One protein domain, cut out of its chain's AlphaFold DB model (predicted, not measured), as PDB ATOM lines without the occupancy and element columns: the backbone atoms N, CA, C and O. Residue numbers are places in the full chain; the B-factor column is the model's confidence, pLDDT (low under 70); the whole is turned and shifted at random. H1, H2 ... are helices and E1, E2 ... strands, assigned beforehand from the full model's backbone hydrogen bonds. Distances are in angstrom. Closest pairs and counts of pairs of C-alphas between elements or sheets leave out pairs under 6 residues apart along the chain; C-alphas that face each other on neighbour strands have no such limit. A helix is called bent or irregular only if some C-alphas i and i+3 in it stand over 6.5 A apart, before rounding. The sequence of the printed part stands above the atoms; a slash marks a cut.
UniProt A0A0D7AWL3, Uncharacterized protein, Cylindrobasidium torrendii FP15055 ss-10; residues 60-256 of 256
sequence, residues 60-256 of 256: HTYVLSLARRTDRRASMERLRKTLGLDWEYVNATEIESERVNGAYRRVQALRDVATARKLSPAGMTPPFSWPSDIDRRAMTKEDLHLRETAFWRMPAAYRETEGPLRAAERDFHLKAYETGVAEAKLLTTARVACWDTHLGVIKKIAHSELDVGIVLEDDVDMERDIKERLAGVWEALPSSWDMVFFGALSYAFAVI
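AT A GLANCE: This is residues 60 to 256 of the 256 residues of an uncharacterized protein of Cylindrobasidium torrendii FP15055 ss-10 (UniProt A0A0D7AWL3). A strongly twisted five-stranded sheet with H5 along one face makes one lobe; H5 reaches from it to H2, which with long loops makes a second, looser lobe. Residues 129 to 137, of which 134 to 137 belong to H3, stick out. The printed part has 197 residues, with six named helices and five named strands in the order E1 H1 E2 H2 H3 H4 H5 E3 H6 E4 E5; the mixed sheet runs E2 E1 E3 E5 E4. The class is mixed, helices and strands, with under half of the residues in named elements. The whole is only just compact, close to loose, with a radius of gyration of the C-alphas of 19.5 A, and spans 56 by 41 by 29 A.

HOW THE PARTS SIT: Start at E1, residues 60 to 65; its parallel neighbour is the edge strand E2, residues 88 to 91, with N 63 and O 88 2.8 A apart. Between them in the chain, H1, residues 70 to 83, completes a strand-helix-strand unit, two parallel neighbour strands joined through a helix, with a right-handed crossover. H1 only grazes the sheet, with its residues 72 to 76. E3, residues 212 to 217, is also parallel to E1, with N 62 and O 214 2.7 A apart. H5, residues 189 to 206, is on one face, making two layers, helix over sheet: its height is 9.6 A, over E1 and E3, along the strands at 18 degrees to E1 on the local plane. The closest C-alphas of H5 and E3 are those of Ile 205 and Gly 213, 6.0 A apart. H2, residues 98 to 116, touches H5 with residues 100 to 104 alone, closest at the C-alphas of Val 100 and Ala 193, 5.7 A; the tilt of 69 degrees is steep, only just short of about perpendicular, opposite ways. H4, residues 146 to 150, is near H2; H3, residues 134 to 138, is apart from both. E5, residues 252 to 255, is antiparallel to E3, with N 213 and O 255 2.9 A apart, and forms a hairpin with the edge strand E4, residues 243 to 246, with N 254 and O 244 2.8 A apart. E3, H6, residues 226 to 236, and E4 form a split strand-helix-strand unit, E5 between its strands, with a left-handed crossover; H6 is not on the sheet. Every O i to N i+4 pair is within hydrogen-bond range in H1, H2, H3 and H5, against 6 of 7 in H6 and 0 of 1 in H4, where 1 of 2 O i to N i+3 pairs is.

IN THESE COORDINATES: Find C-alpha 60 at (32.670, 75.199, -28.154), where E1 begins its 16.2 A. H1 runs 19.8 A, H2 26.5 A from C-alpha 98 at (60.663, 83.183, -33.470), and H5 25.4 A. H4 is irregular, but only just: C-alphas 146 and 149 are 6.8 A apart. E3 runs 16.9 A and H6 15.5 A; E5 ends at C-alpha 255, (38.894, 67.579, -25.729).

THE WHOLE: The C-alphas of Thr 82 and Arg 117, the two farthest apart, are 56.7 A apart. The printed part has no cut; its long links are H2 to H3 and H4 to H5, of 17 and 38 residues. Mean pLDDT of the printed part is 81.7, and 42 residues are under 70, among them 116 to 128, 143 to 158 and 247 to 256.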
ATOM      1  N   HIS A  60      32.196  74.086 -27.334       93.44
ATOM      2  CA  HIS A  60      32.670  75.199 -28.154       93.44
ATOM      3  C   HIS A  60      33.584  74.678 -29.259       93.44
ATOM      4  O   HIS A  60      34.466  73.861 -29.009       93.44
ATOM      5  N   THR A  61      33.385  75.149 -30.489       94.50
ATOM      6  CA  THR A  61      34.194  74.719 -31.639       94.50
ATOM      7  C   THR A  61      35.247  75.771 -31.985       94.50
ATOM      8  O   THR A  61      34.942  76.954 -32.125       94.50
ATOM      9  N   TYR A  62      36.486  75.329 -32.164       96.69
ATOM     10  CA  TYR A  62      37.636  76.108 -32.600       96.69
ATOM     11  C   TYR A  62      38.083  75.632 -33.981       96.69
ATOM     12  O   TYR A  62      38.222  74.433 -34.209       96.69
ATOM     13  N   VAL A  63      38.358  76.568 -34.889       96.94
ATOM     14  CA  VAL A  63      38.969  76.286 -36.194       96.94
ATOM     15  C   VAL A  63      40.372  76.871 -36.227       96.94
ATOM     16  O   VAL A  63      40.552  78.090 -36.138       96.94
ATOM     17  N   LEU A  64      41.370  76.007 -36.365       97.25
ATOM     18  CA  LEU A  64      42.765  76.390 -36.503       97.25
ATOM     19  C   LEU A  64      43.015  76.821 -37.942       97.25
ATOM     20  O   LEU A  64      42.821  76.057 -38.877       97.25
ATOM     21  N   SER A  65      43.427  78.071 -38.134       97.06
ATOM     22  CA  SER A  65      43.742  78.577 -39.468       97.06
ATOM     23  C   SER A  65      44.780  79.677 -39.388       97.06
ATOM     24  O   SER A  65      44.680  80.591 -38.561       97.06
ATOM     25  N   LEU A  66      45.748  79.662 -40.297       96.31
ATOM     26  CA  LEU A  66      46.664  80.788 -40.458       96.31
ATOM     27  C   LEU A  66      45.869  82.048 -40.824       96.31
ATOM     28  O   LEU A  66      45.020  82.025 -41.714       96.31
ATOM     29  N   ALA A  67      46.172  83.175 -40.176       96.12
ATOM     30  CA  ALA A  67      45.435  84.426 -40.389       96.12
ATOM     31  C   ALA A  67      45.415  84.865 -41.866       96.12
ATOM     32  O   ALA A  67      44.415  85.398 -42.345       96.12
ATOM     33  N   ARG A  68      46.499  84.586 -42.603       96.12
ATOM     34  CA  ARG A  68      46.628  84.911 -44.030       96.12
ATOM     35  C   ARG A  68      45.912  83.945 -44.982       96.12
ATOM     36  O   ARG A  68      45.784  84.274 -46.156       96.12
ATOM     37  N   ARG A  69      45.466  82.765 -44.526       95.50
ATOM     38  CA  ARG A  69      44.783  81.753 -45.360       95.50
ATOM     39  C   ARG A  69      43.306  82.096 -45.540       95.50
ATOM     40  O   ARG A  69      42.403  81.359 -45.150       95.50
ATOM     41  N   THR A  70      43.059  83.264 -46.126       96.88
ATOM     42  CA  THR A  70      41.712  83.795 -46.368       96.88
ATOM     43  C   THR A  70      40.904  82.908 -47.316       96.88
ATOM     44  O   THR A  70      39.686  82.832 -47.176       96.88
ATOM     45  N   ASP A  71      41.573  82.182 -48.216       97.50
ATOM     46  CA  ASP A  71      40.996  81.147 -49.076       97.50
ATOM     47  C   ASP A  71      40.351  80.018 -48.256       97.50
ATOM     48  O   ASP A  71      39.182  79.680 -48.464       97.50
ATOM     49  N   ARG A  72      41.092  79.477 -47.282       96.69
ATOM     50  CA  ARG A  72      40.636  78.382 -46.413       96.69
ATOM     51  C   ARG A  72      39.547  78.842 -45.463       96.69
ATOM     52  O   ARG A  72      38.488  78.222 -45.419       96.69
ATOM     53  N   ARG A  73      39.723  80.001 -44.821       97.69
ATOM     54  CA  ARG A  73      38.677  80.608 -43.980       97.69
ATOM     55  C   ARG A  73      37.389  80.876 -44.756       97.69
ATOM     56  O   ARG A  73      36.308  80.645 -44.232       97.69
ATOM     57  N   ALA A  74      37.467  81.302 -46.018       97.38
ATOM     58  CA  ALA A  74      36.276  81.465 -46.854       97.38
ATOM     59  C   ALA A  74      35.595  80.123 -47.180       97.38
ATOM     60  O   ALA A  74      34.366  80.062 -47.266       97.38
ATOM     61  N   SER A  75      36.367  79.047 -47.361       96.81
ATOM     62  CA  SER A  75      35.824  77.692 -47.505       96.81
ATOM     63  C   SER A  75      35.110  77.237 -46.235       96.81
ATOM     64  O   SER A  75      33.932  76.883 -46.290       96.81
ATOM     65  N   MET A  76      35.778  77.373 -45.092       97.00
ATOM     66  CA  MET A  76      35.221  77.069 -43.781       97.00
ATOM     67  C   MET A  76      33.953  77.891 -43.519       97.00
ATOM     68  O   MET A  76      32.929  77.322 -43.164       97.00
ATOM     69  N   GLU A  77      33.920  79.196 -43.807       97.25
ATOM     70  CA  GLU A  77      32.696  79.997 -43.647       97.25
ATOM     71  C   GLU A  77      31.519  79.520 -44.506       97.25
ATOM     72  O   GLU A  77      30.362  79.688 -44.106       97.25
ATOM     73  N   ARG A  78      31.779  78.934 -45.680       96.19
ATOM     74  CA  ARG A  78      30.720  78.296 -46.475       96.19
ATOM     75  C   ARG A  78      30.210  77.051 -45.764       96.19
ATOM     76  O   ARG A  78      29.005  76.961 -45.549       96.19
ATOM     77  N   LEU A  79      31.109  76.170 -45.327       95.38
ATOM     78  CA  LEU A  79      30.761  74.968 -44.566       95.38
ATOM     79  C   LEU A  79      29.951  75.316 -43.306       95.38
ATOM     80  O   LEU A  79      28.855  74.794 -43.103       95.38
ATOM     81  N   ARG A  80      30.422  76.297 -42.526       94.94
ATOM     82  CA  ARG A  80      29.768  76.798 -41.311       94.94
ATOM     83  C   ARG A  80      28.326  77.219 -41.560       94.94
ATOM     84  O   ARG A  80      27.423  76.852 -40.812       94.94
ATOM     85  N   LYS A  81      28.110  78.014 -42.615       94.62
ATOM     86  CA  LYS A  81      26.785  78.518 -43.000       94.62
ATOM     87  C   LYS A  81      25.889  77.397 -43.506       94.62
ATOM     88  O   LYS A  81      24.720  77.361 -43.138       94.62
ATOM     89  N   THR A  82      26.429  76.491 -44.317       94.31
ATOM     90  CA  THR A  82      25.688  75.354 -44.869       94.31
ATOM     91  C   THR A  82      25.195  74.410 -43.776       94.31
ATOM     92  O   THR A  82      24.066  73.936 -43.866       94.31
ATOM     93  N   LEU A  83      25.999  74.174 -42.737       92.81
ATOM     94  CA  LEU A  83      25.664  73.261 -41.638       92.81
ATOM     95  C   LEU A  83      24.991  73.951 -40.436       92.81
ATOM     96  O   LEU A  83      24.617  73.294 -39.461       92.81
ATOM     97  N   GLY A  84      24.839  75.281 -40.474       93.19
ATOM     98  CA  GLY A  84      24.287  76.054 -39.356       93.19
ATOM     99  C   GLY A  84      25.108  75.896 -38.071       93.19
ATOM    100  O   GLY A  84      24.540  75.721 -36.992       93.19
ATOM    101  N   LEU A  85      26.434  75.878 -38.204       92.38
ATOM    102  CA  LEU A  85      27.379  75.722 -37.100       92.38
ATOM    103  C   LEU A  85      27.870  77.078 -36.583       92.38
ATOM    104  O   LEU A  85      27.774  78.108 -37.268       92.38
ATOM    105  N   ASP A  86      28.432  77.062 -35.381       92.19
ATOM    106  CA  ASP A  86      29.259  78.148 -34.869       92.19
ATOM    107  C   ASP A  86      30.659  77.659 -34.524       92.19
ATOM    108  O   ASP A  86      30.831  76.516 -34.103       92.19
ATOM    109  N   TRP A  87      31.646  78.532 -34.710       95.19
ATOM    110  CA  TRP A  87      33.008  78.299 -34.251       95.19
ATOM    111  C   TRP A  87      33.795  79.601 -34.137       95.19
ATOM    112  O   TRP A  87      33.469  80.618 -34.754       95.19
ATOM    113  N   GLU A  88      34.891  79.534 -33.391       95.50
ATOM    114  CA  GLU A  88      35.886  80.589 -33.272       95.50
ATOM    115  C   GLU A  88      37.142  80.238 -34.079       95.50
ATOM    116  O   GLU A  88      37.684  79.144 -33.944       95.50
ATOM    117  N   TYR A  89      37.665  81.176 -34.875       97.38
ATOM    118  CA  TYR A  89      38.985  80.988 -35.481       97.38
ATOM    119  C   TYR A  89      40.096  81.242 -34.469       97.38
ATOM    120  O   TYR A  89      40.192  82.327 -33.894       97.38
ATOM    121  N   VAL A  90      41.010  80.285 -34.355       96.75
ATOM    122  CA  VAL A  90      42.286  80.455 -33.668       96.75
ATOM    123  C   VAL A  90      43.359  80.683 -34.724       96.75
ATOM    124  O   VAL A  90      43.523  79.892 -35.654       96.75
ATOM    125  N   ASN A  91      44.084  81.795 -34.601       97.31
ATOM    126  CA  ASN A  91      45.196  82.091 -35.497       97.31
ATOM    127  C   ASN A  91      46.316  81.074 -35.269       97.31
ATOM    128  O   ASN A  91      46.912  81.048 -34.194       97.31
ATOM    129  N   ALA A  92      46.600  80.268 -36.289       95.81
ATOM    130  CA  ALA A  92      47.695  79.315 -36.238       95.81
ATOM    131  C   ALA A  92      49.060  80.019 -36.199       95.81
ATOM    132  O   ALA A  92      49.238  81.111 -36.750       95.81
ATOM    133  N   THR A  93      50.022  79.375 -35.544       94.38
ATOM    134  CA  THR A  93      51.393  79.860 -35.415       94.38
ATOM    135  C   THR A  93      52.109  79.792 -36.761       94.38
ATOM    136  O   THR A  93      52.060  78.793 -37.476       94.38
ATOM    137  N   GLU A  94      52.818  80.867 -37.104       94.69
ATOM    138  CA  GLU A  94      53.605  80.936 -38.332       94.69
ATOM    139  C   GLU A  94      54.834  80.028 -38.285       94.69
ATOM    140  O   GLU A  94      55.557  79.994 -37.282       94.69
ATOM    141  N   ILE A  95      55.120  79.357 -39.406       93.31
ATOM    142  CA  ILE A  95      56.265  78.439 -39.534       93.31
ATOM    143  C   ILE A  95      57.612  79.145 -39.332       93.31
ATOM    144  O   ILE A  95      58.569  78.522 -38.887       93.31
ATOM    145  N   GLU A  96      57.673  80.443 -39.629       92.56
ATOM    146  CA  GLU A  96      58.876  81.274 -39.497       92.56
ATOM    147  C   GLU A  96      58.904  82.070 -38.185       92.56
ATOM    148  O   GLU A  96      59.807  82.876 -37.964       92.56
ATOM    149  N   SER A  97      57.924  81.871 -37.297       91.19
ATOM    150  CA  SER A  97      57.876  82.611 -36.037       91.19
ATOM    151  C   SER A  97      59.104  82.323 -35.169       91.19
ATOM    152  O   SER A  97      59.615  81.201 -35.107       91.19
ATOM    153  N   GLU A  98      59.555  83.333 -34.421       89.50
ATOM    154  CA  GLU A  98      60.663  83.183 -33.470       89.50
ATOM    155  C   GLU A  98      60.390  82.063 -32.455       89.50
ATOM    156  O   GLU A  98      61.295  81.325 -32.068       89.50
ATOM    157  N   ARG A  99      59.120  81.885 -32.076       86.50
ATOM    158  CA  ARG A  99      58.675  80.819 -31.179       86.50
ATOM    159  C   ARG A  99      58.948  79.431 -31.755       86.50
ATOM    160  O   ARG A  99      59.541  78.603 -31.059       86.50
ATOM    161  N   VAL A 100      58.571  79.203 -33.013       90.75
ATOM    162  CA  VAL A 100      58.776  77.936 -33.732       90.75
ATOM    163  C   VAL A 100      60.256  77.677 -33.959       90.75
ATOM    164  O   VAL A 100      60.758  76.619 -33.580       90.75
ATOM    165  N   ASN A 101      60.984  78.665 -34.478       89.50
ATOM    166  CA  ASN A 101      62.424  78.552 -34.709       89.50
ATOM    167  C   ASN A 101      63.196  78.340 -33.397       89.50
ATOM    168  O   ASN A 101      64.139  77.553 -33.330       89.50
ATOM    169  N   GLY A 102      62.789  79.007 -32.318       87.25
ATOM    170  CA  GLY A 102      63.347  78.807 -30.985       87.25
ATOM    171  C   GLY A 102      63.076  77.403 -30.443       87.25
ATOM    172  O   GLY A 102      63.980  76.780 -29.888       87.25
ATOM    173  N   ALA A 103      61.859  76.884 -30.612       87.25
ATOM    174  CA  ALA A 103      61.513  75.523 -30.206       87.25
ATOM    175  C   ALA A 103      62.297  74.477 -31.011       87.25
ATOM    176  O   ALA A 103      62.881  73.570 -30.420       87.25
ATOM    177  N   TYR A 104      62.388  74.650 -32.330       89.38
ATOM    178  CA  TYR A 104      63.155  73.776 -33.213       89.38
ATOM    179  C   TYR A 104      64.639  73.720 -32.811       89.38
ATOM    180  O   TYR A 104      65.164  72.633 -32.558       89.38
ATOM    181  N   ARG A 105      65.290  74.881 -32.632       86.81
ATOM    182  CA  ARG A 105      66.696  74.968 -32.187       86.81
ATOM    183  C   ARG A 105      66.926  74.343 -30.808       86.81
ATOM    184  O   ARG A 105      67.944  73.697 -30.585       86.81
ATOM    185  N   ARG A 106      65.972  74.474 -29.879       84.75
ATOM    186  CA  ARG A 106      66.045  73.804 -28.567       84.75
ATOM    187  C   ARG A 106      66.000  72.285 -28.689       84.75
ATOM    188  O   ARG A 106      66.798  71.598 -28.056       84.75
ATOM    189  N   VAL A 107      65.094  71.760 -29.514       84.94
ATOM    190  CA  VAL A 107      65.006  70.318 -29.781       84.94
ATOM    191  C   VAL A 107      66.300  69.810 -30.416       84.94
ATOM    192  O   VAL A 107      66.801  68.763 -30.007       84.94
ATOM    193  N   GLN A 108      66.873  70.565 -31.355       85.25
ATOM    194  CA  GLN A 108      68.179  70.271 -31.944       85.25
ATOM    195  C   GLN A 108      69.278  70.200 -30.878       85.25
ATOM    196  O   GLN A 108      69.921  69.165 -30.726       85.25
ATOM    197  N   ALA A 109      69.411  71.246 -30.058       81.06
ATOM    198  CA  ALA A 109      70.423  71.325 -29.009       81.06
ATOM    199  C   ALA A 109      70.361  70.143 -28.027       81.06
ATOM    200  O   ALA A 109      71.389  69.575 -27.654       81.06
ATOM    201  N   LEU A 110      69.153  69.748 -27.612       78.44
ATOM    202  CA  LEU A 110      68.951  68.612 -26.709       78.44
ATOM    203  C   LEU A 110      69.389  67.288 -27.350       78.44
ATOM    204  O   LEU A 110      69.991  66.445 -26.681       78.44
ATOM    205  N   ARG A 111      69.121  67.113 -28.645       80.56
ATOM    206  CA  ARG A 111      69.497  65.915 -29.410       80.56
ATOM    207  C   ARG A 111      70.994  65.842 -29.689       80.56
ATOM    208  O   ARG A 111      71.561  64.750 -29.642       80.56
ATOM    209  N   ASP A 112      71.644  66.977 -29.898       78.00
ATOM    210  CA  ASP A 112      73.095  67.037 -30.080       78.00
ATOM    211  C   ASP A 112      73.820  66.645 -28.786       78.00
ATOM    212  O   ASP A 112      74.726  65.809 -28.808       78.00
ATOM    213  N   VAL A 113      73.348  67.138 -27.631       74.06
ATOM    214  CA  VAL A 113      73.846  66.706 -26.311       74.06
ATOM    215  C   VAL A 113      73.635  65.202 -26.099       74.06
ATOM    216  O   VAL A 113      74.514  64.531 -25.556       74.06
ATOM    217  N   ALA A 114      72.501  64.655 -26.543       70.75
ATOM    218  CA  ALA A 114      72.218  63.220 -26.490       70.75
ATOM    219  C   ALA A 114      73.217  62.391 -27.292       70.75
ATOM    220  O   ALA A 114      73.758  61.397 -26.806       70.75
ATOM    221  N   THR A 115      73.452  62.820 -28.528       70.88
ATOM    222  CA  THR A 115      74.303  62.127 -29.490       70.88
ATOM    223  C   THR A 115      75.759  62.180 -29.045       70.88
ATOM    224  O   THR A 115      76.429  61.148 -29.027       70.88
ATOM    225  N   ALA A 116      76.228  63.345 -28.580       68.56
ATOM    226  CA  ALA A 116      77.575  63.525 -28.036       68.56
ATOM    227  C   ALA A 116      77.839  62.645 -26.802       68.56
ATOM    228  O   ALA A 116      78.950  62.154 -26.614       68.56
ATOM    229  N   ARG A 117      76.811  62.388 -25.983       64.12
ATOM    230  CA  ARG A 117      76.889  61.474 -24.829       64.12
ATOM    231  C   ARG A 117      76.822  59.988 -25.208       64.12
ATOM    232  O   ARG A 117      76.791  59.159 -24.304       64.12
ATOM    233  N   LYS A 118      76.866  59.665 -26.509       59.81
ATOM    234  CA  LYS A 118      76.600  58.352 -27.111       59.81
ATOM    235  C   LYS A 118      75.211  57.861 -26.712       59.81
ATOM    236  O   LYS A 118      75.035  57.259 -25.657       59.81
ATOM    237  N   LEU A 119      74.233  58.119 -27.582       57.03
ATOM    238  CA  LEU A 119      72.925  57.460 -27.552       57.03
ATOM    239  C   LEU A 119      73.124  55.980 -27.188       57.03
ATOM    240  O   LEU A 119      73.827  55.255 -27.893       57.03
ATOM    241  N   SER A 120      72.539  55.542 -26.073       51.53
ATOM    242  CA  SER A 120      72.418  54.113 -25.797       51.53
ATOM    243  C   SER A 120      71.685  53.463 -26.980       51.53
ATOM    244  O   SER A 120      70.791  54.100 -27.547       51.53
ATOM    245  N   PRO A 121      71.974  52.200 -27.346       48.56
ATOM    246  CA  PRO A 121      71.156  51.440 -28.298       48.56
ATOM    247  C   PRO A 121      69.654  51.428 -27.945       48.56
ATOM    248  O   PRO A 121      68.820  51.183 -28.811       48.56
ATOM    249  N   ALA A 122      69.306  51.721 -26.685       52.72
ATOM    250  CA  ALA A 122      67.937  51.856 -26.190       52.72
ATOM    251  C   ALA A 122      67.289  53.244 -26.429       52.72
ATOM    252  O   ALA A 122      66.108  53.417 -26.130       52.72
ATOM    253  N   GLY A 123      68.020  54.225 -26.971       56.16
ATOM    254  CA  GLY A 123      67.588  55.621 -27.112       56.16
ATOM    255  C   GLY A 123      68.131  56.542 -26.009       56.16
ATOM    256  O   GLY A 123      68.837  56.112 -25.096       56.16
ATOM    257  N   MET A 124      67.832  57.840 -26.108       58.12
ATOM    258  CA  MET A 124      68.088  58.805 -25.032       58.12
ATOM    259  C   MET A 124      66.893  58.800 -24.083       58.12
ATOM    260  O   MET A 124      65.792  59.072 -24.528       58.12
ATOM    261  N   THR A 125      67.073  58.622 -22.780       55.97
ATOM    262  CA  THR A 125      66.064  59.114 -21.828       55.97
ATOM    263  C   THR A 125      66.377  60.594 -21.605       55.97
ATOM    264  O   THR A 125      67.388  60.895 -20.965       55.97
ATOM    265  N   PRO A 126      65.636  61.555 -22.193       58.28
ATOM    266  CA  PRO A 126      65.848  62.947 -21.852       58.28
ATOM    267  C   PRO A 126      65.561  63.132 -20.359       58.28
ATOM    268  O   PRO A 126      64.866  62.311 -19.755       58.28
ATOM    269  N   PRO A 127      66.061  64.216 -19.751       63.03
ATOM    270  CA  PRO A 127      65.797  64.551 -18.355       63.03
ATOM    271  C   PRO A 127      64.359  65.069 -18.172       63.03
ATOM    272  O   PRO A 127      64.138  66.102 -17.548       63.03
ATOM    273  N   PHE A 128      63.385  64.404 -18.789       66.06
ATOM    274  CA  PHE A 128      61.981  64.676 -18.592       66.06
ATOM    275  C   PHE A 128      61.433  63.668 -17.591       66.06
ATOM    276  O   PHE A 128      61.497  62.458 -17.795       66.06
ATOM    277  N   SER A 129      60.861  64.195 -16.524       70.62
ATOM    278  CA  SER A 129      60.003  63.464 -15.610       70.62
ATOM    279  C   SER A 129      58.771  64.318 -15.397       70.62
ATOM    280  O   SER A 129      58.905  65.518 -15.132       70.62
ATOM    281  N   TRP A 130      57.590  63.711 -15.483       74.38
ATOM    282  CA  TRP A 130      56.378  64.374 -15.021       74.38
ATOM    283  C   TRP A 130      56.560  64.810 -13.559       74.38
ATOM    284  O   TRP A 130      57.203  64.084 -12.788       74.38
ATOM    285  N   PRO A 131      56.035  65.980 -13.159       78.12
ATOM    286  CA  PRO A 131      55.971  66.345 -11.751       78.12
ATOM    287  C   PRO A 131      55.303  65.223 -10.952       78.12
ATOM    288  O   PRO A 131      54.300  64.662 -11.386       78.12
ATOM    289  N   SER A 132      55.835  64.897  -9.774       85.56
ATOM    290  CA  SER A 132      55.277  63.829  -8.927       85.56
ATOM    291  C   SER A 132      53.855  64.125  -8.439       85.56
ATOM    292  O   SER A 132      53.192  63.253  -7.894       85.56
ATOM    293  N   ASP A 133      53.410  65.370  -8.580       83.62
ATOM    294  CA  ASP A 133      52.092  65.863  -8.209       83.62
ATOM    295  C   ASP A 133      51.203  66.167  -9.426       83.62
ATOM    296  O   ASP A 133      50.263  66.951  -9.298       83.62
ATOM    297  N   ILE A 134      51.490  65.575 -10.593       83.88
ATOM    298  CA  ILE A 134      50.760  65.853 -11.837       83.88
ATOM    299  C   ILE A 134      49.257  65.592 -11.713       83.88
ATOM    300  O   ILE A 134      48.488  66.464 -12.093       83.88
ATOM    301  N   ASP A 135      48.833  64.486 -11.097       84.69
ATOM    302  CA  ASP A 135      47.405  64.173 -10.933       84.69
ATOM    303  C   ASP A 135      46.707  65.226 -10.070       84.69
ATOM    304  O   ASP A 135      45.627  65.707 -10.392       84.69
ATOM    305  N   ARG A 136      47.365  65.666  -8.990       86.06
ATOM    306  CA  ARG A 136      46.839  66.744  -8.148       86.06
ATOM    307  C   ARG A 136      46.705  68.040  -8.945       86.06
ATOM    308  O   ARG A 136      45.696  68.712  -8.792       86.06
ATOM    309  N   ARG A 137      47.702  68.390  -9.765       80.88
ATOM    310  CA  ARG A 137      47.678  69.600 -10.608       80.88
ATOM    311  C   ARG A 137      46.654  69.513 -11.734       80.88
ATOM    312  O   ARG A 137      46.051  70.518 -12.068       80.88
ATOM    313  N   ALA A 138      46.443  68.330 -12.302       79.62
ATOM    314  CA  ALA A 138      45.423  68.107 -13.321       79.62
ATOM    315  C   ALA A 138      44.009  68.310 -12.755       79.62
ATOM    316  O   ALA A 138      43.116  68.752 -13.465       79.62
ATOM    317  N   MET A 139      43.822  68.043 -11.458       81.00
ATOM    318  CA  MET A 139      42.557  68.259 -10.754       81.00
ATOM    319  C   MET A 139      42.357  69.708 -10.275       81.00
ATOM    320  O   MET A 139      41.276  70.036  -9.780       81.00
ATOM    321  N   THR A 140      43.370  70.582 -10.361       79.44
ATOM    322  CA  THR A 140      43.230  71.993  -9.976       79.44
ATOM    323  C   THR A 140      42.899  72.863 -11.185       79.44
ATOM    324  O   THR A 140      43.410  72.669 -12.279       79.44
ATOM    325  N   LYS A 141      42.095  73.910 -10.965       72.81
ATOM    326  CA  LYS A 141      41.898  75.005 -11.933       72.81
ATOM    327  C   LYS A 141      43.053  76.017 -11.922       72.81
ATOM    328  O   LYS A 141      42.874  77.177 -12.292       72.81
ATOM    329  N   GLU A 142      44.213  75.631 -11.391       73.38
ATOM    330  CA  GLU A 142      45.366  76.526 -11.363       73.38
ATOM    331  C   GLU A 142      45.853  76.774 -12.791       73.38
ATOM    332  O   GLU A 142      45.864  75.874 -13.633       73.38
ATOM    333  N   ASP A 143      46.267  78.010 -13.069       67.75
ATOM    334  CA  ASP A 143      46.841  78.356 -14.363       67.75
ATOM    335  C   ASP A 143      48.087  77.490 -14.606       67.75
ATOM    336  O   ASP A 143      49.113  77.631 -13.931       67.75
ATOM    337  N   LEU A 144      47.991  76.581 -15.582       66.25
ATOM    338  CA  LEU A 144      49.124  75.913 -16.224       66.25
ATOM    339  C   LEU A 144      50.027  76.967 -16.885       66.25
ATOM    340  O   LEU A 144      50.027  77.146 -18.108       66.25
ATOM    341  N   HIS A 145      50.790  77.691 -16.066       59.09
ATOM    342  CA  HIS A 145      51.591  78.817 -16.503       59.09
ATOM    343  C   HIS A 145      52.451  78.431 -17.715       59.09
ATOM    344  O   HIS A 145      53.324  77.564 -17.655       59.09
ATOM    345  N   LEU A 146      52.278  79.176 -18.812       50.09
ATOM    346  CA  LEU A 146      53.024  79.063 -20.077       50.09
ATOM    347  C   LEU A 146      54.550  79.188 -19.945       50.09
ATOM    348  O   LEU A 146      55.271  79.043 -20.935       50.09
ATOM    349  N   ARG A 147      55.062  79.470 -18.743       47.31
ATOM    350  CA  ARG A 147      56.491  79.640 -18.496       47.31
ATOM    351  C   ARG A 147      57.292  78.386 -18.842       47.31
ATOM    352  O   ARG A 147      58.474  78.534 -19.118       47.31
ATOM    353  N   GLU A 148      56.680  77.204 -18.933       51.38
ATOM    354  CA  GLU A 148      57.362  75.916 -19.139       51.38
ATOM    355  C   GLU A 148      58.190  75.784 -20.429       51.38
ATOM    356  O   GLU A 148      59.264  75.183 -20.407       51.38
ATOM    357  N   THR A 149      57.833  76.447 -21.536       47.69
ATOM    358  CA  THR A 149      58.709  76.422 -22.729       47.69
ATOM    359  C   THR A 149      59.998  77.230 -22.550       47.69
ATOM    360  O   THR A 149      60.959  77.009 -23.287       47.69
ATOM    361  N   ALA A 150      60.042  78.138 -21.568       44.28
ATOM    362  CA  ALA A 150      61.250  78.864 -21.183       44.28
ATOM    363  C   ALA A 150      62.178  78.045 -20.259       44.28
ATOM    364  O   ALA A 150      63.308  78.466 -20.014       44.28
ATOM    365  N   PHE A 151      61.748  76.873 -19.766       47.06
ATOM    366  CA  PHE A 151      62.569  76.017 -18.891       47.06
ATOM    367  C   PHE A 151      63.574  75.167 -19.659       47.06
ATOM    368  O   PHE A 151      64.543  74.677 -19.077       47.06
ATOM    369  N   TRP A 152      63.417  75.056 -20.973       55.34
ATOM    370  CA  TRP A 152      64.439  74.489 -21.839       55.34
ATOM    371  C   TRP A 152      65.561  75.516 -22.026       55.34
ATOM    372  O   TRP A 152      65.673  76.164 -23.071       55.34
ATOM    373  N   ARG A 153      66.371  75.708 -20.977       61.88
ATOM    374  CA  ARG A 153      67.590  76.518 -21.055       61.88
ATOM    375  C   ARG A 153      68.451  75.958 -22.180       61.88
ATOM    376  O   ARG A 153      68.820  74.784 -22.152       61.88
ATOM    377  N   MET A 154      68.761  76.804 -23.159       63.69
ATOM    378  CA  MET A 154      69.713  76.442 -24.200       63.69
ATOM    379  C   MET A 154      71.044  76.073 -23.536       63.69
ATOM    380  O   MET A 154      71.512  76.820 -22.670       63.69
ATOM    381  N   PRO A 155      71.670  74.947 -23.915       65.12
ATOM    382  CA  PRO A 155      73.035  74.673 -23.501       65.12
ATOM    383  C   PRO A 155      73.928  75.839 -23.934       65.12
ATOM    384  O   PRO A 155      73.866  76.266 -25.086       65.12
ATOM    385  N   ALA A 156      74.787  76.334 -23.039       67.19
ATOM    386  CA  ALA A 156      75.702  77.442 -23.344       67.19
ATOM    387  C   ALA A 156      76.643  77.145 -24.532       67.19
ATOM    388  O   ALA A 156      77.172  78.061 -25.149       67.19
ATOM    389  N   ALA A 157      76.831  75.864 -24.861       65.38
ATOM    390  CA  ALA A 157      77.677  75.380 -25.947       65.38
ATOM    391  C   ALA A 157      76.902  75.013 -27.233       65.38
ATOM    392  O   ALA A 157      77.428  74.260 -28.050       65.38
ATOM    393  N   TYR A 158      75.659  75.481 -27.413       67.81
ATOM    394  CA  TYR A 158      74.906  75.201 -28.639       67.81
ATOM    395  C   TYR A 158      75.646  75.727 -29.874       67.81
ATOM    396  O   TYR A 158      75.979  76.910 -29.963       67.81
ATOM    397  N   ARG A 159      75.863  74.834 -30.838       71.25
ATOM    398  CA  ARG A 159      76.232  75.173 -32.209       71.25
ATOM    399  C   ARG A 159      75.121  74.654 -33.097       71.25
ATOM    400  O   ARG A 159      74.702  73.514 -32.932       71.25
ATOM    401  N   GLU A 160      74.647  75.498 -33.999       70.94
ATOM    402  CA  GLU A 160      73.661  75.090 -34.988       70.94
ATOM    403  C   GLU A 160      74.288  74.008 -35.869       70.94
ATOM    404  O   GLU A 160      75.320  74.230 -36.505       70.94
ATOM    405  N   THR A 161      73.734  72.801 -35.800       68.12
ATOM    406  CA  THR A 161      74.172  71.682 -36.629       68.12
ATOM    407  C   THR A 161      73.435  71.738 -37.963       68.12
ATOM    408  O   THR A 161      72.238  72.017 -38.024       68.12
ATOM    409  N   GLU A 162      74.148  71.504 -39.061       66.44
ATOM    410  CA  GLU A 162      73.521  71.425 -40.377       66.44
ATOM    411  C   GLU A 162      72.881  70.046 -40.557       66.44
ATOM    412  O   GLU A 162      73.543  69.016 -40.423       66.44
ATOM    413  N   GLY A 163      71.582  70.017 -40.855       73.44
ATOM    414  CA  GLY A 163      70.880  68.793 -41.235       73.44
ATOM    415  C   GLY A 163      69.435  68.719 -40.733       73.44
ATOM    416  O   GLY A 163      69.071  69.353 -39.741       73.44
ATOM    417  N   PRO A 164      68.576  67.947 -41.417       84.25
ATOM    418  CA  PRO A 164      67.195  67.769 -41.001       84.25
ATOM    419  C   PRO A 164      67.114  66.945 -39.714       84.25
ATOM    420  O   PRO A 164      67.825  65.958 -39.513       84.25
ATOM    421  N   LEU A 165      66.182  67.318 -38.844       87.44
ATOM    422  CA  LEU A 165      65.873  66.548 -37.652       87.44
ATOM    423  C   LEU A 165      64.893  65.425 -37.988       87.44
ATOM    424  O   LEU A 165      63.964  65.608 -38.764       87.44
ATOM    425  N   ARG A 166      65.038  64.263 -37.353       87.38
ATOM    426  CA  ARG A 166      64.057  63.173 -37.450       87.38
ATOM    427  C   ARG A 166      62.951  63.344 -36.406       87.38
ATOM    428  O   ARG A 166      63.226  63.716 -35.267       87.38
ATOM    429  N   ALA A 167      61.696  63.091 -36.739       87.69
ATOM    430  CA  ALA A 167      60.629  62.998 -35.746       87.69
ATOM    431  C   ALA A 167      60.931  61.848 -34.763       87.69
ATOM    432  O   ALA A 167      61.555  60.852 -35.137       87.69
ATOM    433  N   ALA A 168      60.536  62.005 -33.498       82.69
ATOM    434  CA  ALA A 168      60.635  60.907 -32.538       82.69
ATOM    435  C   ALA A 168      59.668  59.785 -32.955       82.69
ATOM    436  O   ALA A 168      58.572  60.066 -33.429       82.69
ATOM    437  N   GLU A 169      60.078  58.524 -32.810       80.19
ATOM    438  CA  GLU A 169      59.219  57.377 -33.178       80.19
ATOM    439  C   GLU A 169      58.260  56.973 -32.050       80.19
ATOM    440  O   GLU A 169      57.249  56.329 -32.294       80.19
ATOM    441  N   ARG A 170      58.620  57.320 -30.816       75.88
ATOM    442  CA  ARG A 170      57.883  57.119 -29.564       75.88
ATOM    443  C   ARG A 170      58.522  58.018 -28.509       75.88
ATOM    444  O   ARG A 170      59.570  58.621 -28.782       75.88
ATOM    445  N   ASP A 171      57.940  58.057 -27.317       72.06
ATOM    446  CA  ASP A 171      58.479  58.812 -26.190       72.06
ATOM    447  C   ASP A 171      59.965  58.544 -26.027       72.06
ATOM    448  O   ASP A 171      60.413  57.401 -25.914       72.06
ATOM    449  N   PHE A 172      60.735  59.631 -26.092       69.31
ATOM    450  CA  PHE A 172      62.167  59.624 -25.809       69.31
ATOM    451  C   PHE A 172      63.018  58.774 -26.771       69.31
ATOM    452  O   PHE A 172      64.237  58.710 -26.663       69.31
ATOM    453  N   HIS A 173      62.432  58.195 -27.816       74.50
ATOM    454  CA  HIS A 173      63.174  57.387 -28.771       74.50
ATOM    455  C   HIS A 173      63.620  58.216 -29.973       74.50
ATOM    456  O   HIS A 173      62.885  58.437 -30.943       74.50
ATOM    457  N   LEU A 174      64.866  58.671 -29.879       75.88
ATOM    458  CA  LEU A 174      65.535  59.506 -30.863       75.88
ATOM    459  C   LEU A 174      66.526  58.663 -31.667       75.88
ATOM    460  O   LEU A 174      67.366  57.971 -31.098       75.88
ATOM    461  N   LYS A 175      66.442  58.754 -32.993       75.50
ATOM    462  CA  LYS A 175      67.428  58.183 -33.914       75.50
ATOM    463  C   LYS A 175      68.139  59.304 -34.651       75.50
ATOM    464  O   LYS A 175      67.525  60.332 -34.948       75.50
ATOM    465  N   ALA A 176      69.410  59.073 -34.962       74.25
ATOM    466  CA  ALA A 176      70.152  59.946 -35.854       74.25
ATOM    467  C   ALA A 176      69.441  60.048 -37.216       74.25
ATOM    468  O   ALA A 176      68.646  59.179 -37.606       74.25
ATOM    469  N   TYR A 177      69.703  61.147 -37.913       79.00
ATOM    470  CA  TYR A 177      69.287  61.281 -39.297       79.00
ATOM    471  C   TYR A 177      70.087  60.308 -40.174       79.00
ATOM    472  O   TYR A 177      71.293  60.145 -39.998       79.00
ATOM    473  N   GLU A 178      69.397  59.678 -41.118       78.94
ATOM    474  CA  GLU A 178      69.962  58.794 -42.134       78.94
ATOM    475  C   GLU A 178      69.489  59.300 -43.502       78.94
ATOM    476  O   GLU A 178      68.370  59.811 -43.636       78.94
ATOM    477  N   THR A 179      70.324  59.176 -44.531       83.00
ATOM    478  CA  THR A 179      69.918  59.526 -45.896       83.00
ATOM    479  C   THR A 179      68.794  58.594 -46.369       83.00
ATOM    480  O   THR A 179      68.759  57.414 -46.030       83.00
ATOM    481  N   GLY A 180      67.832  59.124 -47.131       85.06
ATOM    482  CA  GLY A 180      66.695  58.339 -47.637       85.06
ATOM    483  C   GLY A 180      65.543  58.124 -46.643       85.06
ATOM    484  O   GLY A 180      64.604  57.388 -46.942       85.06
ATOM    485  N   VAL A 181      65.567  58.775 -45.475       85.94
ATOM    486  CA  VAL A 181      64.418  58.790 -44.558       85.94
ATOM    487  C   VAL A 181      63.232  59.503 -45.215       85.94
ATOM    488  O   VAL A 181      63.369  60.612 -45.726       85.94
ATOM    489  N   ALA A 182      62.054  58.872 -45.168       88.38
ATOM    490  CA  ALA A 182      60.817  59.458 -45.679       88.38
ATOM    491  C   ALA A 182      60.533  60.821 -45.026       88.38
ATOM    492  O   ALA A 182      60.668  60.960 -43.809       88.38
ATOM    493  N   GLU A 183      60.056  61.790 -45.809       87.31
ATOM    494  CA  GLU A 183      59.704  63.137 -45.331       87.31
ATOM    495  C   GLU A 183      58.746  63.093 -44.133       87.31
ATOM    496  O   GLU A 183      58.903  63.828 -43.158       87.31
ATOM    497  N   ALA A 184      57.822  62.125 -44.136       86.69
ATOM    498  CA  ALA A 184      56.888  61.891 -43.044       86.69
ATOM    499  C   ALA A 184      57.567  61.601 -41.687       86.69
ATOM    500  O   ALA A 184      56.928  61.721 -40.641       86.69
ATOM    501  N   LYS A 185      58.856  61.254 -41.672       88.81
ATOM    502  CA  LYS A 185      59.665  61.008 -40.474       88.81
ATOM    503  C   LYS A 185      60.620  62.158 -40.148       88.81
ATOM    504  O   LYS A 185      61.425  62.006 -39.237       88.81
ATOM    505  N   LEU A 186      60.552  63.297 -40.836       90.88
ATOM    506  CA  LEU A 186      61.365  64.477 -40.533       90.88
ATOM    507  C   LEU A 186      60.606  65.440 -39.619       90.88
ATOM    508  O   LEU A 186      59.427  65.709 -39.813       90.88
ATOM    509  N   LEU A 187      61.262  65.968 -38.598       91.56
ATOM    510  CA  LEU A 187      60.753  67.100 -37.844       91.56
ATOM    511  C   LEU A 187      61.039  68.362 -38.661       91.56
ATOM    512  O   LEU A 187      62.194  68.671 -38.929       91.56
ATOM    513  N   THR A 188      59.990  69.077 -39.048       92.25
ATOM    514  CA  THR A 188      60.071  70.332 -39.806       92.25
ATOM    515  C   THR A 188      59.546  71.486 -38.957       92.25
ATOM    516  O   THR A 188      58.791  71.270 -38.006       92.25
ATOM    517  N   THR A 189      59.893  72.726 -39.304       92.94
ATOM    518  CA  THR A 189      59.317  73.916 -38.655       92.94
ATOM    519  C   THR A 189      57.798  73.968 -38.810       92.94
ATOM    520  O   THR A 189      57.110  74.323 -37.860       92.94
ATOM    521  N   ALA A 190      57.252  73.504 -39.940       92.00
ATOM    522  CA  ALA A 190      55.808  73.364 -40.133       92.00
ATOM    523  C   ALA A 190      55.160  72.420 -39.101       92.00
ATOM    524  O   ALA A 190      54.119  72.745 -38.535       92.00
ATOM    525  N   ARG A 191      55.802  71.287 -38.784       92.31
ATOM    526  CA  ARG A 191      55.323  70.363 -37.739       92.31
ATOM    527  C   ARG A 191      55.413  70.966 -36.342       92.31
ATOM    528  O   ARG A 191      54.512  70.763 -35.538       92.31
ATOM    529  N   VAL A 192      56.470  71.727 -36.064       92.44
ATOM    530  CA  VAL A 192      56.607  72.457 -34.794       92.44
ATOM    531  C   VAL A 192      55.545  73.558 -34.673       92.44
ATOM    532  O   VAL A 192      54.987  73.736 -33.597       92.44
ATOM    533  N   ALA A 193      55.221  74.259 -35.761       92.62
ATOM    534  CA  ALA A 193      54.169  75.274 -35.795       92.62
ATOM    535  C   ALA A 193      52.768  74.679 -35.585       92.62
ATOM    536  O   ALA A 193      51.977  75.221 -34.811       92.62
ATOM    537  N   CYS A 194      52.488  73.537 -36.221       93.25
ATOM    538  CA  CYS A 194      51.268  72.765 -35.994       93.25
ATOM    539  C   CYS A 194      51.160  72.348 -34.518       93.25
ATOM    540  O   CYS A 194      50.180  72.689 -33.858       93.25
ATOM    541  N   TRP A 195      52.213  71.741 -33.958       92.25
ATOM    542  CA  TRP A 195      52.266  71.383 -32.537       92.25
ATOM    543  C   TRP A 195      52.036  72.585 -31.604       92.25
ATOM    544  O   TRP A 195      51.239  72.484 -30.674       92.25
ATOM    545  N   ASP A 196      52.687  73.727 -31.850       91.06
ATOM    546  CA  ASP A 196      52.538  74.931 -31.016       91.06
ATOM    547  C   ASP A 196      51.107  75.487 -31.061       91.06
ATOM    548  O   ASP A 196      50.563  75.881 -30.029       91.06
ATOM    549  N   THR A 197      50.480  75.460 -32.241       93.06
ATOM    550  CA  THR A 197      49.090  75.902 -32.433       93.06
ATOM    551  C   THR A 197      48.117  75.018 -31.658       93.06
ATOM    552  O   THR A 197      47.296  75.522 -30.889       93.06
ATOM    553  N   HIS A 198      48.235  73.697 -31.823       92.94
ATOM    554  CA  HIS A 198      47.394  72.710 -31.141       92.94
ATOM    555  C   HIS A 198      47.548  72.791 -29.626       92.94
ATOM    556  O   HIS A 198      46.565  72.856 -28.891       92.94
ATOM    557  N   LEU A 199      48.788  72.878 -29.142       90.75
ATOM    558  CA  LEU A 199      49.049  73.036 -27.717       90.75
ATOM    559  C   LEU A 199      48.458  74.345 -27.172       90.75
ATOM    560  O   LEU A 199      47.987  74.382 -26.037       90.75
ATOM    561  N   GLY A 200      48.472  75.417 -27.966       89.81
ATOM    562  CA  GLY A 200      47.850  76.691 -27.616       89.81
ATOM    563  C   GLY A 200      46.340  76.576 -27.401       89.81
ATOM    564  O   GLY A 200      45.839  77.064 -26.388       89.81
ATOM    565  N   VAL A 201      45.620  75.907 -28.309       92.44
ATOM    566  CA  VAL A 201      44.164  75.734 -28.166       92.44
ATOM    567  C   VAL A 201      43.802  74.753 -27.050       92.44
ATOM    568  O   VAL A 201      42.885  75.040 -26.290       92.44
ATOM    569  N   ILE A 202      44.562  73.667 -26.866       91.00
ATOM    570  CA  ILE A 202      44.356  72.729 -25.750       91.00
ATOM    571  C   ILE A 202      44.476  73.462 -24.413       91.00
ATOM    572  O   ILE A 202      43.626  73.309 -23.543       91.00
ATOM    573  N   LYS A 203      45.488  74.325 -24.262       86.94
ATOM    574  CA  LYS A 203      45.640  75.158 -23.060       86.94
ATOM    575  C   LYS A 203      44.479  76.125 -22.878       86.94
ATOM    576  O   LYS A 203      43.987  76.277 -21.770       86.94
ATOM    577  N   LYS A 204      44.034  76.757 -23.965       88.56
ATOM    578  CA  LYS A 204      42.873  77.649 -23.932       88.56
ATOM    579  C   LYS A 204      41.616  76.918 -23.445       88.56
ATOM    580  O   LYS A 204      40.885  77.491 -22.648       88.56
ATOM    581  N   ILE A 205      41.393  75.683 -23.894       89.94
ATOM    582  CA  ILE A 205      40.280  74.837 -23.438       89.94
ATOM    583  C   ILE A 205      40.453  74.493 -21.955       89.94
ATOM    584  O   ILE A 205      39.549  74.757 -21.173       89.94
ATOM    585  N   ALA A 206      41.634  74.019 -21.551       85.69
ATOM    586  CA  ALA A 206      41.929  73.654 -20.162       85.69
ATOM    587  C   ALA A 206      41.808  74.826 -19.165       85.69
ATOM    588  O   ALA A 206      41.630  74.610 -17.971       85.69
ATOM    589  N   HIS A 207      41.927  76.072 -19.635       84.50
ATOM    590  CA  HIS A 207      41.744  77.289 -18.828       84.50
ATOM    591  C   HIS A 207      40.340  77.888 -18.919       84.50
ATOM    592  O   HIS A 207      40.071  78.924 -18.310       84.50
ATOM    593  N   SER A 208      39.462  77.287 -19.711       85.75
ATOM    594  CA  SER A 208      38.084  77.735 -19.855       85.75
ATOM    595  C   SER A 208      37.160  76.996 -18.886       85.75
ATOM    596  O   SER A 208      37.505  75.958 -18.339       85.75
ATOM    597  N   GLU A 209      35.955  77.527 -18.700       85.88
ATOM    598  CA  GLU A 209      34.870  76.849 -17.978       85.88
ATOM    599  C   GLU A 209      34.044  75.947 -18.919       85.88
ATOM    600  O   GLU A 209      32.877  75.678 -18.654       85.88
ATOM    601  N   LEU A 210      34.607  75.569 -20.072       84.94
ATOM    602  CA  LEU A 210      33.940  74.703 -21.036       84.94
ATOM    603  C   LEU A 210      34.084  73.248 -20.611       84.94
ATOM    604  O   LEU A 210      35.192  72.800 -20.331       84.94
ATOM    605  N   ASP A 211      32.977  72.514 -20.679       84.81
ATOM    606  CA  ASP A 211      32.991  71.063 -20.499       84.81
ATOM    607  C   ASP A 211      33.599  70.360 -21.719       84.81
ATOM    608  O   ASP A 211      34.163  69.291 -21.588       84.81
ATOM    609  N   VAL A 212      33.458  70.919 -22.930       90.25
ATOM    610  CA  VAL A 212      33.932  70.273 -24.165       90.25
ATOM    611  C   VAL A 212      34.462  71.305 -25.157       90.25
ATOM    612  O   VAL A 212      33.769  72.263 -25.523       90.25
ATOM    613  N   GLY A 213      35.666  71.067 -25.672       93.25
ATOM    614  CA  GLY A 213      36.263  71.825 -26.769       93.25
ATOM    615  C   GLY A 213      36.442  70.969 -28.020       93.25
ATOM    616  O   GLY A 213      37.109  69.941 -27.985       93.25
ATOM    617  N   ILE A 214      35.900  71.402 -29.156       93.50
ATOM    618  CA  ILE A 214      36.108  70.746 -30.456       93.50
ATOM    619  C   ILE A 214      37.135  71.545 -31.243       93.50
ATOM    620  O   ILE A 214      36.977  72.750 -31.407       93.50
ATOM    621  N   VAL A 215      38.164  70.885 -31.762       94.88
ATOM    622  CA  VAL A 215      39.225  71.507 -32.554       94.88
ATOM    623  C   VAL A 215      39.213  70.929 -33.966       94.88
ATOM    624  O   VAL A 215      39.360  69.722 -34.167       94.88
ATOM    625  N   LEU A 216      39.042  71.812 -34.946       95.00
ATOM    626  CA  LEU A 216      39.025  71.513 -36.375       95.00
ATOM    627  C   LEU A 216      40.193  72.218 -37.072       95.00
ATOM    628  O   LEU A 216      40.532  73.348 -36.716       95.00
ATOM    629  N   GLU A 217      40.757  71.594 -38.099       95.06
ATOM    630  CA  GLU A 217      41.660  72.266 -39.042       95.06
ATOM    631  C   GLU A 217      40.879  73.077 -40.094       95.06
ATOM    632  O   GLU A 217      39.664  72.930 -40.247       95.06
ATOM    633  N   ASP A 218      41.558  73.957 -40.834       95.00
ATOM    634  CA  ASP A 218      40.933  74.804 -41.866       95.00
ATOM    635  C   ASP A 218      40.704  74.128 -43.226       95.00
ATOM    636  O   ASP A 218      40.242  74.767 -44.182       95.00
ATOM    637  N   ASP A 219      41.012  72.840 -43.310       92.56
ATOM    638  CA  ASP A 219      40.817  71.989 -44.474       92.56
ATOM    639  C   ASP A 219      39.914  70.779 -44.197       92.56
ATOM    640  O   ASP A 219      39.868  69.865 -45.019       92.56
ATOM    641  N   VAL A 220      39.154  70.796 -43.093       92.19
ATOM    642  CA  VAL A 220      38.158  69.755 -42.822       92.19
ATOM    643  C   VAL A 220      36.976  69.841 -43.782       92.19
ATOM    644  O   VAL A 220      36.427  70.911 -44.051       92.19
ATOM    645  N   ASP A 221      36.530  68.670 -44.217       90.81
ATOM    646  CA  ASP A 221      35.232  68.466 -44.845       90.81
ATOM    647  C   ASP A 221      34.318  67.727 -43.856       90.81
ATOM    648  O   ASP A 221      34.780  66.934 -43.035       90.81
ATOM    649  N   MET A 222      33.012  67.996 -43.913       90.94
ATOM    650  CA  MET A 222      32.016  67.367 -43.039       90.94
ATOM    651  C   MET A 222      30.778  66.964 -43.831       90.94
ATOM    652  O   MET A 222      30.313  67.700 -44.710       90.94
ATOM    653  N   GLU A 223      30.205  65.817 -43.484       91.75
ATOM    654  CA  GLU A 223      28.932  65.375 -44.028       91.75
ATOM    655  C   GLU A 223      27.783  66.288 -43.579       91.75
ATOM    656  O   GLU A 223      27.813  66.934 -42.530       91.75
ATOM    657  N   ARG A 224      26.716  66.341 -44.384       91.50
ATOM    658  CA  ARG A 224      25.540  67.170 -44.073       91.50
ATOM    659  C   ARG A 224      24.835  66.750 -42.784       91.50
ATOM    660  O   ARG A 224      24.211  67.596 -42.157       91.50
ATOM    661  N   ASP A 225      24.933  65.472 -42.433       91.75
ATOM    662  CA  ASP A 225      24.349  64.836 -41.251       91.75
ATOM    663  C   ASP A 225      25.375  64.669 -40.108       91.75
ATOM    664  O   ASP A 225      25.239  63.793 -39.251       91.75
ATOM    665  N   ILE A 226      26.445  65.480 -40.094       90.94
ATOM    666  CA  ILE A 226      27.525  65.354 -39.104       90.94
ATOM    667  C   ILE A 226      27.029  65.505 -37.660       90.94
ATOM    668  O   ILE A 226      27.544  64.834 -36.769       90.94
ATOM    669  N   LYS A 227      26.004  66.330 -37.414       89.44
ATOM    670  CA  LYS A 227      25.435  66.526 -36.070       89.44
ATOM    671  C   LYS A 227      24.756  65.259 -35.571       89.44
ATOM    672  O   LYS A 227      24.986  64.844 -34.441       89.44
ATOM    673  N   GLU A 228      23.953  64.630 -36.421       89.12
ATOM    674  CA  GLU A 228      23.249  63.388 -36.117       89.12
ATOM    675  C   GLU A 228      24.242  62.244 -35.882       89.12
ATOM    676  O   GLU A 228      24.099  61.480 -34.925       89.12
ATOM    677  N   ARG A 229      25.291  62.163 -36.710       89.19
ATOM    678  CA  ARG A 229      26.367  61.173 -36.552       89.19
ATOM    679  C   ARG A 229      27.128  61.369 -35.249       89.19
ATOM    680  O   ARG A 229      27.319  60.407 -34.508       89.19
ATOM    681  N   LEU A 230      27.553  62.601 -34.965       88.25
ATOM    682  CA  LEU A 230      28.307  62.898 -33.755       88.25
ATOM    683  C   LEU A 230      27.461  62.716 -32.504       88.25
ATOM    684  O   LEU A 230      27.987  62.172 -31.548       88.25
ATOM    685  N   ALA A 231      26.175  63.069 -32.510       87.19
ATOM    686  CA  ALA A 231      25.288  62.816 -31.375       87.19
ATOM    687  C   ALA A 231      25.225  61.319 -31.020       87.19
ATOM    688  O   ALA A 231      25.398  60.957 -29.860       87.19
ATOM    689  N   GLY A 232      25.070  60.447 -32.025       86.38
ATOM    690  CA  GLY A 232      25.059  58.998 -31.807       86.38
ATOM    691  C   GLY A 232      26.400  58.443 -31.315       86.38
ATOM    692  O   GLY A 232      26.423  57.555 -30.467       86.38
ATOM    693  N   VAL A 233      27.524  58.972 -31.813       87.81
ATOM    694  CA  VAL A 233      28.858  58.598 -31.311       87.81
ATOM    695  C   VAL A 233      29.055  59.101 -29.883       87.81
ATOM    696  O   VAL A 233      29.575  58.360 -29.056       87.81
ATOM    697  N   TRP A 234      28.615  60.324 -29.588       87.94
ATOM    698  CA  TRP A 234      28.825  60.997 -28.309       87.94
ATOM    699  C   TRP A 234      28.215  60.230 -27.139       87.94
ATOM    700  O   TRP A 234      28.876  60.034 -26.126       87.94
ATOM    701  N   GLU A 235      26.991  59.728 -27.303       87.25
ATOM    702  CA  GLU A 235      26.317  58.908 -26.285       87.25
ATOM    703  C   GLU A 235      27.015  57.564 -26.025       87.25
ATOM    704  O   GLU A 235      26.846  56.974 -24.959       87.25
ATOM    705  N   ALA A 236      27.802  57.075 -26.986       89.44
ATOM    706  CA  ALA A 236      28.542  55.822 -26.877       89.44
ATOM    707  C   ALA A 236      29.975  56.001 -26.342       89.44
ATOM    708  O   ALA A 236      30.653  55.001 -26.085       89.44
ATOM    709  N   LEU A 237      30.456  57.241 -26.190       89.88
ATOM    710  CA  LEU A 237      31.795  57.499 -25.670       89.88
ATOM    711  C   LEU A 237      31.873  57.147 -24.176       89.88
ATOM    712  O   LEU A 237      30.978  57.508 -23.407       89.88
ATOM    713  N   PRO A 238      32.944  56.472 -23.723       92.56
ATOM    714  CA  PRO A 238      33.155  56.255 -22.299       92.56
ATOM    715  C   PRO A 238      33.295  57.587 -21.558       92.56
ATOM    716  O   PRO A 238      34.064  58.452 -21.965       92.56
ATOM    717  N   SER A 239      32.626  57.718 -20.412       87.19
ATOM    718  CA  SER A 239      32.666  58.937 -19.589       87.19
ATOM    719  C   SER A 239      34.037  59.238 -18.971       87.19
ATOM    720  O   SER A 239      34.189  60.242 -18.291       87.19
ATOM    721  N   SER A 240      35.005  58.333 -19.125       87.50
ATOM    722  CA  SER A 240      36.368  58.462 -18.608       87.50
ATOM    723  C   SER A 240      37.377  58.883 -19.679       87.50
ATOM    724  O   SER A 240      38.573  58.701 -19.473       87.50
ATOM    725  N   TRP A 241      36.924  59.282 -20.867       90.12
ATOM    726  CA  TRP A 241      37.803  59.739 -21.940       90.12
ATOM    727  C   TRP A 241      37.956  61.255 -21.888       90.12
ATOM    728  O   TRP A 241      36.956  61.959 -21.938       90.12
ATOM    729  N   ASP A 242      39.201  61.730 -21.888       85.44
ATOM    730  CA  ASP A 242      39.535  63.164 -21.902       85.44
ATOM    731  C   ASP A 242      39.719  63.716 -23.332       85.44
ATOM    732  O   ASP A 242      39.795  64.920 -23.570       85.44
ATOM    733  N   MET A 243      39.870  62.835 -24.328       90.25
ATOM    734  CA  MET A 243      40.106  63.244 -25.713       90.25
ATOM    735  C   MET A 243      39.611  62.203 -26.718       90.25
ATOM    736  O   MET A 243      39.819  61.001 -26.552       90.25
ATOM    737  N   VAL A 244      39.008  62.679 -27.806       88.44
ATOM    738  CA  VAL A 244      38.540  61.872 -28.939       88.44
ATOM    739  C   VAL A 244      39.141  62.427 -30.221       88.44
ATOM    740  O   VAL A 244      39.008  63.611 -30.508       88.44
ATOM    741  N   PHE A 245      39.756  61.577 -31.035       86.44
ATOM    742  CA  PHE A 245      40.254  61.974 -32.352       86.44
ATOM    743  C   PHE A 245      39.256  61.580 -33.441       86.44
ATOM    744  O   PHE A 245      38.858  60.418 -33.535       86.44
ATOM    745  N   PHE A 246      38.881  62.541 -34.285       77.75
ATOM    746  CA  PHE A 246      38.002  62.328 -35.428       77.75
ATOM    747  C   PHE A 246      38.824  62.359 -36.723       77.75
ATOM    748  O   PHE A 246      39.381  63.384 -37.112       77.75
ATOM    749  N   GLY A 247      38.895  61.214 -37.406       68.19
ATOM    750  CA  GLY A 247      39.547  61.071 -38.711       68.19
ATOM    751  C   GLY A 247      40.682  60.047 -38.732       68.19
ATOM    752  O   GLY A 247      41.281  59.721 -37.713       68.19
ATOM    753  N   ALA A 248      40.975  59.522 -39.924       54.97
ATOM    754  CA  ALA A 248      41.979  58.474 -40.110       54.97
ATOM    755  C   ALA A 248      43.430  58.999 -40.108       54.97
ATOM    756  O   ALA A 248      44.351  58.213 -39.900       54.97
ATOM    757  N   LEU A 249      43.644  60.306 -40.320       45.31
ATOM    758  CA  LEU A 249      44.953  60.970 -40.340       45.31
ATOM    759  C   LEU A 249      44.796  62.471 -39.988       45.31
ATOM    760  O   LEU A 249      44.669  63.285 -40.882       45.31
ATOM    761  N   SER A 250      44.817  62.857 -38.709       46.19
ATOM    762  CA  SER A 250      45.102  64.244 -38.252       46.19
ATOM    763  C   SER A 250      44.115  65.400 -38.543       46.19
ATOM    764  O   SER A 250      44.561  66.542 -38.513       46.19
ATOM    765  N   TYR A 251      42.815  65.185 -38.791       51.78
ATOM    766  CA  TYR A 251      41.942  66.295 -39.244       51.78
ATOM    767  C   TYR A 251      41.001  66.920 -38.198       51.78
ATOM    768  O   TYR A 251      40.547  68.042 -38.403       51.78
ATOM    769  N   ALA A 252      40.735  66.285 -37.057       51.09
ATOM    770  CA  ALA A 252      40.003  66.916 -35.957       51.09
ATOM    771  C   ALA A 252      40.195  66.144 -34.647       51.09
ATOM    772  O   ALA A 252      40.399  64.927 -34.650       51.09
ATOM    773  N   PHE A 253      40.090  66.830 -33.514       55.00
ATOM    774  CA  PHE A 253      39.975  66.178 -32.209       55.00
ATOM    775  C   PHE A 253      39.060  66.983 -31.286       55.00
ATOM    776  O   PHE A 253      38.937  68.199 -31.413       55.00
ATOM    777  N   ALA A 254      38.389  66.294 -30.373       55.09
ATOM    778  CA  ALA A 254      37.656  66.881 -29.266       55.09
ATOM    779  C   ALA A 254      38.414  66.624 -27.967       55.09
ATOM    780  O   ALA A 254      38.933  65.529 -27.755       55.09
ATOM    781  N   VAL A 255      38.456  67.642 -27.121       61.50
ATOM    782  CA  VAL A 255      38.894  67.579 -25.729       61.50
ATOM    783  C   VAL A 255      37.633  67.624 -24.873       61.50
ATOM    784  O   VAL A 255      36.787  68.495 -25.095       61.50
ATOM    785  N   ILE A 256      37.503  66.652 -23.979       52.66
ATOM    786  CA  ILE A 256      36.369  66.424 -23.072       52.66
ATOM    787  C   ILE A 256      36.834  66.725 -21.648       52.66
ATOM    788  O   ILE A 256      38.031  66.484 -21.373       52.66
TER     789      ILE A 256